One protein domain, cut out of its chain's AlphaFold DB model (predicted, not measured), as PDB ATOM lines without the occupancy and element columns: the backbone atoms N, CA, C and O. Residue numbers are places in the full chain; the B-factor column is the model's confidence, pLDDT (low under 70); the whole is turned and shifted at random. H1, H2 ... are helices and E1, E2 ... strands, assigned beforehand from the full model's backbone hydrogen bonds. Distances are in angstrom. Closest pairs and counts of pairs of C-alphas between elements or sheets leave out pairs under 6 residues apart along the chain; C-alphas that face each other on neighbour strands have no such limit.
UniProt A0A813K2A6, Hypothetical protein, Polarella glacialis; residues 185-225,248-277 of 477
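AT A GLANCE: This is residues 185 to 225 and 248 to 277 of the 477 residues of the protein "Hypothetical protein" of Polarella glacialis (UniProt A0A813K2A6). This is a body of loops with little regular structure, with two short helices, H1 and H2, set apart in it and a two-stranded antiparallel ribbon, E1 and E2, toward one end of its long axis. The printed part has 71 residues, 21 of them in named elements, in the order H1, E1, E2, H2, class mixed. It is compact, with a radius of gyration of the C-alphas of 12.6 A, yet elongated, spanning 39 by 25 by 20 A.

IN THESE COORDINATES: After residues 185 to 207, with no named element, H1 is residues 208 to 212, from C-alpha 208 at (6.480, 148.729, 380.247). E1 is residues 219 to 222, 9.7 A, and E2 residues 251 to 254, 9.8 A. H2, residues 258 to 265, 10.4 A, ends at (-9.749, 153.410, 389.599).

HOW THE PARTS SIT: E1 and E2 are antiparallel at 151 degrees, with N 220 and O 253 3.0 A apart, within hydrogen-bond range. H1 is apart from E2 and H2, and E1 from H2. In both helices every O i to N i+4 pair is within hydrogen-bond range.

THE WHOLE: Residues 226 to 247 are not printed; C-alphas 225 and 248 are 7.4 A apart. Confidence is under 70 in 21 residues, among them 267 to 277.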
ATOM      1  N   ALA A 185       9.808 161.597 383.837       65.75
ATOM      2  CA  ALA A 185       8.978 161.370 385.011       65.75
ATOM      3  C   ALA A 185       9.493 160.202 385.860       65.75
ATOM      4  O   ALA A 185       8.787 159.227 386.094       65.75
ATOM      5  N   ARG A 186      10.702 160.345 386.412       76.81
ATOM      6  CA  ARG A 186      11.296 159.357 387.324       76.81
ATOM      7  C   ARG A 186      10.465 159.102 388.596       76.81
ATOM      8  O   ARG A 186      10.790 158.180 389.332       76.81
ATOM      9  N   ARG A 187       9.413 159.891 388.892       79.94
ATOM     10  CA  ARG A 187       8.549 159.720 390.079       79.94
ATOM     11  C   ARG A 187       7.047 159.675 389.789       79.94
ATOM     12  O   ARG A 187       6.521 160.488 389.032       79.94
ATOM     13  N   CYS A 188       6.346 158.796 390.508       77.31
ATOM     14  CA  CYS A 188       4.892 158.639 390.500       77.31
ATOM     15  C   CYS A 188       4.174 159.932 390.914       77.31
ATOM     16  O   CYS A 188       4.359 160.426 392.030       77.31
ATOM     17  N   ALA A 189       3.267 160.434 390.070       72.94
ATOM     18  CA  ALA A 189       2.514 161.661 390.348       72.94
ATOM     19  C   ALA A 189       1.533 161.556 391.542       72.94
ATOM     20  O   ALA A 189       1.075 162.595 392.039       72.94
ATOM     21  N   GLY A 190       1.210 160.329 391.978       69.44
ATOM     22  CA  GLY A 190       0.304 160.011 393.087       69.44
ATOM     23  C   GLY A 190       1.000 159.895 394.449       69.44
ATOM     24  O   GLY A 190       0.712 160.697 395.335       69.44
ATOM     25  N   CYS A 191       1.902 158.915 394.611       70.94
ATOM     26  CA  CYS A 191       2.555 158.577 395.889       70.94
ATOM     27  C   CYS A 191       4.035 158.998 396.012       70.94
ATOM     28  O   CYS A 191       4.604 158.852 397.092       70.94
ATOM     29  N   GLY A 192       4.670 159.482 394.934       71.12
ATOM     30  CA  GLY A 192       6.071 159.936 394.925       71.12
ATOM     31  C   GLY A 192       7.149 158.849 394.782       71.12
ATOM     32  O   GLY A 192       8.336 159.191 394.780       71.12
ATOM     33  N   ALA A 193       6.751 157.578 394.633       74.62
ATOM     34  CA  ALA A 193       7.641 156.452 394.318       74.62
ATOM     35  C   ALA A 193       8.547 156.740 393.120       74.62
ATOM     36  O   ALA A 193       8.127 157.473 392.225       74.62
ATOM     37  N   TRP A 194       9.736 156.140 393.070       80.69
ATOM     38  CA  TRP A 194      10.476 156.035 391.812       80.69
ATOM     39  C   TRP A 194       9.689 155.140 390.835       80.69
ATOM     40  O   TRP A 194       9.003 154.225 391.281       80.69
ATOM     41  N   LEU A 195       9.723 155.428 389.530       84.94
ATOM     42  CA  LEU A 195       9.023 154.618 388.520       84.94
ATOM     43  C   LEU A 195       9.987 153.658 387.819       84.94
ATOM     44  O   LEU A 195      10.827 154.087 387.023       84.94
ATOM     45  N   HIS A 196       9.803 152.366 388.071       85.94
ATOM     46  CA  HIS A 196      10.523 151.254 387.450       85.94
ATOM     47  C   HIS A 196       9.535 150.309 386.746       85.94
ATOM     48  O   HIS A 196       8.321 150.422 386.930       85.94
ATOM     49  N   SER A 197      10.065 149.381 385.952       87.62
ATOM     50  CA  SER A 197       9.285 148.364 385.226       87.62
ATOM     51  C   SER A 197       9.821 146.945 385.471       87.62
ATOM     52  O   SER A 197       9.457 146.017 384.766       87.62
ATOM     53  N   ASN A 198      10.680 146.790 386.486       85.19
ATOM     54  CA  ASN A 198      11.478 145.587 386.723       85.19
ATOM     55  C   ASN A 198      10.687 144.474 387.435       85.19
ATOM     56  O   ASN A 198      10.682 143.337 386.983       85.19
ATOM     57  N   GLU A 199      10.029 144.806 388.552       82.56
ATOM     58  CA  GLU A 199       9.437 143.831 389.471       82.56
ATOM     59  C   GLU A 199       8.010 144.252 389.887       82.56
ATOM     60  O   GLU A 199       7.848 145.340 390.446       82.56
ATOM     61  N   PRO A 200       6.964 143.437 389.631       83.56
ATOM     62  CA  PRO A 200       5.569 143.810 389.906       83.56
ATOM     63  C   PRO A 200       5.195 144.016 391.383       83.56
ATOM     64  O   PRO A 200       4.201 144.685 391.675       83.56
ATOM     65  N   THR A 201       5.950 143.429 392.314       76.31
ATOM     66  CA  THR A 201       5.703 143.485 393.767       76.31
ATOM     67  C   THR A 201       6.300 144.726 394.437       76.31
ATOM     68  O   THR A 201       5.789 145.160 395.474       76.31
ATOM     69  N   GLU A 202       7.342 145.333 393.856       77.19
ATOM     70  CA  GLU A 202       8.051 146.475 394.443       77.19
ATOM     71  C   GLU A 202       7.252 147.793 394.336       77.19
ATOM     72  O   GLU A 202       6.584 148.106 393.340       77.19
ATOM     73  N   HIS A 203       7.341 148.627 395.382       76.88
ATOM     74  CA  HIS A 203       6.713 149.947 395.427       76.88
ATOM     75  C   HIS A 203       7.288 150.987 394.435       76.88
ATOM     76  O   HIS A 203       7.972 151.949 394.802       76.88
ATOM     77  N   GLY A 204       6.840 150.882 393.189       79.56
ATOM     78  CA  GLY A 204       7.119 151.838 392.115       79.56
ATOM     79  C   GLY A 204       6.653 151.376 390.734       79.56
ATOM     80  O   GLY A 204       6.511 152.211 389.839       79.56
ATOM     81  N   TYR A 205       6.341 150.083 390.605       87.31
ATOM     82  CA  TYR A 205       6.091 149.390 389.349       87.31
ATOM     83  C   TYR A 205       5.080 150.065 388.412       87.31
ATOM     84  O   TYR A 205       3.998 150.514 388.812       87.31
ATOM     85  N   VAL A 206       5.449 150.094 387.133       88.12
ATOM     86  CA  VAL A 206       4.643 150.469 385.970       88.12
ATOM     87  C   VAL A 206       4.941 149.439 384.873       88.12
ATOM     88  O   VAL A 206       6.103 149.355 384.474       88.12
ATOM     89  N   PRO A 207       3.944 148.705 384.341       88.62
ATOM     90  CA  PRO A 207       4.141 147.844 383.172       88.62
ATOM     91  C   PRO A 207       4.759 148.621 382.003       88.62
ATOM     92  O   PRO A 207       4.370 149.764 381.760       88.62
ATOM     93  N   GLU A 208       5.697 148.023 381.272       87.06
ATOM     94  CA  GLU A 208       6.480 148.729 380.247       87.06
ATOM     95  C   GLU A 208       5.597 149.354 379.151       87.06
ATOM     96  O   GLU A 208       5.675 150.563 378.921       87.06
ATOM     97  N   GLU A 209       4.622 148.600 378.627       86.38
ATOM     98  CA  GLU A 209       3.568 149.102 377.726       86.38
ATOM     99  C   GLU A 209       2.887 150.378 378.262       86.38
ATOM    100  O   GLU A 209       2.582 151.321 377.525       86.38
ATOM    101  N   ALA A 210       2.626 150.426 379.573       83.44
ATOM    102  CA  ALA A 210       1.973 151.548 380.237       83.44
ATOM    103  C   ALA A 210       2.923 152.737 380.463       83.44
ATOM    104  O   ALA A 210       2.437 153.863 380.597       83.44
ATOM    105  N   ARG A 211       4.248 152.520 380.463       83.50
ATOM    106  CA  ARG A 211       5.280 153.569 380.487       83.50
ATOM    107  C   ARG A 211       5.411 154.226 379.113       83.50
ATOM    108  O   ARG A 211       5.252 155.443 379.019       83.50
ATOM    109  N   GLU A 212       5.604 153.431 378.058       83.75
ATOM    110  CA  GLU A 212       5.708 153.889 376.659       83.75
ATOM    111  C   GLU A 212       4.479 154.688 376.204       83.75
ATOM    112  O   GLU A 212       4.567 155.657 375.449       83.75
ATOM    113  N   ASN A 213       3.304 154.320 376.719       84.06
ATOM    114  CA  ASN A 213       2.041 154.987 376.428       84.06
ATOM    115  C   ASN A 213       1.982 156.474 376.863       84.06
ATOM    116  O   ASN A 213       0.982 157.146 376.574       84.06
ATOM    117  N   PHE A 214       2.998 157.011 377.547       83.38
ATOM    118  CA  PHE A 214       3.102 158.405 377.983       83.38
ATOM    119  C   PHE A 214       4.384 159.045 377.423       83.38
ATOM    120  O   PHE A 214       5.405 158.395 377.257       83.38
ATOM    121  N   SER A 215       4.367 160.363 377.187       80.12
ATOM    122  CA  SER A 215       5.617 161.091 376.908       80.12
ATOM    123  C   SER A 215       6.595 160.960 378.080       80.12
ATOM    124  O   SER A 215       6.145 160.873 379.224       80.12
ATOM    125  N   ALA A 216       7.904 161.083 377.820       73.81
ATOM    126  CA  ALA A 216       8.959 161.044 378.844       73.81
ATOM    127  C   ALA A 216       8.640 161.894 380.092       73.81
ATOM    128  O   ALA A 216       8.895 161.470 381.212       73.81
ATOM    129  N   SER A 217       7.970 163.044 379.930       69.00
ATOM    130  CA  SER A 217       7.479 163.896 381.032       69.00
ATOM    131  C   SER A 217       6.349 163.297 381.901       69.00
ATOM    132  O   SER A 217       5.745 164.006 382.713       69.00
ATOM    133  N   GLY A 218       6.015 162.016 381.719       75.00
ATOM    134  CA  GLY A 218       4.934 161.302 382.398       75.00
ATOM    135  C   GLY A 218       3.548 161.805 382.010       75.00
ATOM    136  O   GLY A 218       2.633 161.749 382.826       75.00
ATOM    137  N   ARG A 219       3.383 162.362 380.803       78.19
ATOM    138  CA  ARG A 219       2.133 163.000 380.349       78.19
ATOM    139  C   ARG A 219       1.586 162.337 379.094       78.19
ATOM    140  O   ARG A 219       2.299 162.242 378.096       78.19
ATOM    141  N   LYS A 220       0.298 161.985 379.108       80.25
ATOM    142  CA  LYS A 220      -0.469 161.537 377.934       80.25
ATOM    143  C   LYS A 220      -1.649 162.484 377.722       80.25
ATOM    144  O   LYS A 220      -2.465 162.654 378.626       80.25
ATOM    145  N   LYS A 221      -1.768 163.109 376.547       74.00
ATOM    146  CA  LYS A 221      -2.993 163.839 376.179       74.00
ATOM    147  C   LYS A 221      -4.056 162.828 375.750       74.00
ATOM    148  O   LYS A 221      -3.811 162.006 374.876       74.00
ATOM    149  N   THR A 222      -5.232 162.883 376.362       70.19
ATOM    150  CA  THR A 222      -6.430 162.157 375.930       70.19
ATOM    151  C   THR A 222      -7.427 163.173 375.388       70.19
ATOM    152  O   THR A 222      -8.070 163.898 376.152       70.19
ATOM    153  N   HIS A 223      -7.552 163.231 374.064       66.25
ATOM    154  CA  HIS A 223      -8.610 163.990 373.406       66.25
ATOM    155  C   HIS A 223      -9.950 163.295 373.668       66.25
ATOM    156  O   HIS A 223     -10.079 162.087 373.467       66.25
ATOM    157  N   THR A 224     -10.947 164.040 374.147       63.56
ATOM    158  CA  THR A 224     -12.306 163.505 374.312       63.56
ATOM    159  C   THR A 224     -13.023 163.691 372.980       63.56
ATOM    160  O   THR A 224     -13.605 164.749 372.757       63.56
ATOM    161  N   GLN A 225     -12.924 162.708 372.076       57.75
ATOM    162  CA  GLN A 225     -13.584 162.794 370.768       57.75
ATOM    163  C   GLN A 225     -15.087 163.090 370.951       57.75
ATOM    164  O   GLN A 225     -15.744 162.422 371.761       57.75
ATOM    165  N   TYR A 248     -15.699 168.415 376.900       54.19
ATOM    166  CA  TYR A 248     -14.946 168.118 375.668       54.19
ATOM    167  C   TYR A 248     -13.497 168.634 375.663       54.19
ATOM    168  O   TYR A 248     -12.805 168.536 374.654       54.19
ATOM    169  N   LYS A 249     -13.002 169.172 376.784       59.91
ATOM    170  CA  LYS A 249     -11.620 169.661 376.878       59.91
ATOM    171  C   LYS A 249     -10.611 168.508 376.925       59.91
ATOM    172  O   LYS A 249     -10.843 167.503 377.596       59.91
ATOM    173  N   ASP A 250      -9.461 168.696 376.274       62.75
ATOM    174  CA  ASP A 250      -8.310 167.787 376.326       62.75
ATOM    175  C   ASP A 250      -7.930 167.415 377.764       62.75
ATOM    176  O   ASP A 250      -7.580 168.268 378.587       62.75
ATOM    177  N   ARG A 251      -7.953 166.114 378.062       64.31
ATOM    178  CA  ARG A 251      -7.638 165.571 379.385       64.31
ATOM    179  C   ARG A 251      -6.200 165.083 379.385       64.31
ATOM    180  O   ARG A 251      -5.901 164.040 378.813       64.31
ATOM    181  N   THR A 252      -5.290 165.810 380.026       70.69
ATOM    182  CA  THR A 252      -3.927 165.295 380.229       70.69
ATOM    183  C   THR A 252      -3.923 164.329 381.409       70.69
ATOM    184  O   THR A 252      -4.208 164.740 382.533       70.69
ATOM    185  N   ARG A 253      -3.580 163.063 381.163       73.94
ATOM    186  CA  ARG A 253      -3.296 162.076 382.209       73.94
ATOM    187  C   ARG A 253      -1.830 162.163 382.633       73.94
ATOM    188  O   ARG A 253      -0.963 162.433 381.800       73.94
ATOM    189  N   MET A 254      -1.579 161.909 383.914       78.12
ATOM    190  CA  MET A 254      -0.237 161.736 384.477       78.12
ATOM    191  C   MET A 254       0.070 160.247 384.653       78.12
ATOM    192  O   MET A 254      -0.835 159.484 384.986       78.12
ATOM    193  N   LEU A 255       1.331 159.856 384.472       82.38
ATOM    194  CA  LEU A 255       1.807 158.511 384.782       82.38
ATOM    195  C   LEU A 255       1.848 158.297 386.306       82.38
ATOM    196  O   LEU A 255       2.259 159.174 387.077       82.38
ATOM    197  N   VAL A 256       1.394 157.124 386.737       82.88
ATOM    198  CA  VAL A 256       1.329 156.685 388.134       82.88
ATOM    199  C   VAL A 256       1.674 155.198 388.205       82.88
ATOM    200  O   VAL A 256       1.361 154.465 387.273       82.88
ATOM    201  N   CYS A 257       2.297 154.760 389.302       84.12
ATOM    202  CA  CYS A 257       2.556 153.337 389.545       84.12
ATOM    203  C   CYS A 257       1.252 152.538 389.672       84.12
ATOM    204  O   CYS A 257       0.203 153.099 390.017       84.12
ATOM    205  N   GLU A 258       1.321 151.227 389.447       83.88
ATOM    206  CA  GLU A 258       0.157 150.340 389.441       83.88
ATOM    207  C   GLU A 258      -0.652 150.427 390.743       83.88
ATOM    208  O   GLU A 258      -1.870 150.606 390.693       83.88
ATOM    209  N   ARG A 259       0.019 150.436 391.906       79.56
ATOM    210  CA  ARG A 259      -0.604 150.688 393.222       79.56
ATOM    211  C   ARG A 259      -1.492 151.937 393.195       79.56
ATOM    212  O   ARG A 259      -2.630 151.901 393.649       79.56
ATOM    213  N   CYS A 260      -0.992 153.053 392.658       76.81
ATOM    214  CA  CYS A 260      -1.768 154.290 392.554       76.81
ATOM    215  C   CYS A 260      -2.891 154.197 391.516       76.81
ATOM    216  O   CYS A 260      -3.960 154.753 391.758       76.81
ATOM    217  N   TYR A 261      -2.680 153.505 390.393       81.69
ATOM    218  CA  TYR A 261      -3.713 153.295 389.381       81.69
ATOM    219  C   TYR A 261      -4.883 152.470 389.938       81.69
ATOM    220  O   TYR A 261      -6.022 152.945 389.931       81.69
ATOM    221  N   ARG A 262      -4.604 151.289 390.514       78.88
ATOM    222  CA  ARG A 262      -5.611 150.418 391.146       78.88
ATOM    223  C   ARG A 262      -6.373 151.151 392.253       78.88
ATOM    224  O   ARG A 262      -7.602 151.098 392.300       78.88
ATOM    225  N   LEU A 263      -5.668 151.920 393.082       75.12
ATOM    226  CA  LEU A 263      -6.267 152.667 394.187       75.12
ATOM    227  C   LEU A 263      -7.160 153.839 393.727       75.12
ATOM    228  O   LEU A 263      -8.163 154.141 394.377       75.12
ATOM    229  N   GLN A 264      -6.829 154.485 392.601       72.00
ATOM    230  CA  GLN A 264      -7.634 155.567 392.015       72.00
ATOM    231  C   GLN A 264      -8.838 155.062 391.203       72.00
ATOM    232  O   GLN A 264      -9.865 155.738 391.200       72.00
ATOM    233  N   HIS A 265      -8.726 153.911 390.529       74.31
ATOM    234  CA  HIS A 265      -9.749 153.410 389.599       74.31
ATOM    235  C   HIS A 265     -10.645 152.292 390.152       74.31
ATOM    236  O   HIS A 265     -11.806 152.217 389.755       74.31
ATOM    237  N   TYR A 266     -10.140 151.457 391.063       76.75
ATOM    238  CA  TYR A 266     -10.878 150.324 391.648       76.75
ATOM    239  C   TYR A 266     -11.027 150.415 393.174       76.75
ATOM    240  O   TYR A 266     -11.760 149.626 393.760       76.75
ATOM    241  N   HIS A 267     -10.347 151.372 393.821       68.62
ATOM    242  CA  HIS A 267     -10.327 151.581 395.278       68.62
ATOM    243  C   HIS A 267      -9.833 150.378 396.103       68.62
ATOM    244  O   HIS A 267     -10.154 150.260 397.283       68.62
ATOM    245  N   ARG A 268      -9.000 149.519 395.501       65.50
ATOM    246  CA  ARG A 268      -8.406 148.336 396.142       65.50
ATOM    247  C   ARG A 268      -6.892 148.456 396.319       65.50
ATOM    248  O   ARG A 268      -6.234 149.196 395.587       65.50
ATOM    249  N   LEU A 269      -6.359 147.674 397.259       63.69
ATOM    250  CA  LEU A 269      -4.939 147.331 397.388       63.69
ATOM    251  C   LEU A 269      -4.792 145.798 397.360       63.69
ATOM    252  O   LEU A 269      -4.514 145.182 398.378       63.69
ATOM    253  N   ASP A 270      -5.014 145.187 396.193       51.12
ATOM    254  CA  ASP A 270      -4.950 143.720 396.025       51.12
ATOM    255  C   ASP A 270      -3.507 143.174 395.956       51.12
ATOM    256  O   ASP A 270      -3.293 141.968 395.915       51.12
ATOM    257  N   THR A 271      -2.513 144.061 395.889       53.62
ATOM    258  CA  THR A 271      -1.081 143.740 395.865       53.62
ATOM    259  C   THR A 271      -0.493 143.963 397.264       53.62
ATOM    260  O   THR A 271      -0.496 145.123 397.705       53.62
ATOM    261  N   PRO A 272       0.059 142.946 397.952       52.47
ATOM    262  CA  PRO A 272       1.031 143.202 399.009       52.47
ATOM    263  C   PRO A 272       2.225 143.887 398.343       52.47
ATOM    264  O   PRO A 272       2.855 143.322 397.455       52.47
ATOM    265  N   VAL A 273       2.454 145.158 398.674       52.78
ATOM    266  CA  VAL A 273       3.517 145.938 398.035       52.78
ATOM    267  C   VAL A 273       4.729 145.901 398.941       52.78
ATOM    268  O   VAL A 273       4.708 146.515 400.009       52.78
ATOM    269  N   GLU A 274       5.768 145.205 398.502       51.66
ATOM    270  CA  GLU A 274       7.026 145.163 399.226       51.66
ATOM    271  C   GLU A 274       7.796 146.476 399.035       51.66
ATOM    272  O   GLU A 274       7.821 147.091 397.961       51.66
ATOM    273  N   GLY A 275       8.411 146.948 400.120       54.28
ATOM    274  CA  GLY A 275       9.123 148.221 400.136       54.28
ATOM    275  C   GLY A 275       8.228 149.469 400.169       54.28
ATOM    276  O   GLY A 275       7.016 149.442 400.377       54.28
ATOM    277  N   GLY A 276       8.876 150.626 400.026       60.78
ATOM    278  CA  GLY A 276       8.311 151.930 400.381       60.78
ATOM    279  C   GLY A 276       8.833 152.435 401.729       60.78
ATOM    280  O   GLY A 276       9.670 151.809 402.370       60.78
ATOM    281  N   PHE A 277       8.379 153.616 402.156       63.25
ATOM    282  CA  PHE A 277       9.034 154.362 403.242       63.25
ATOM    283  C   PHE A 277       9.057 153.656 404.613       63.25
ATOM    284  O   PHE A 277       9.976 153.916 405.394       63.25
TER     285      PHE A 277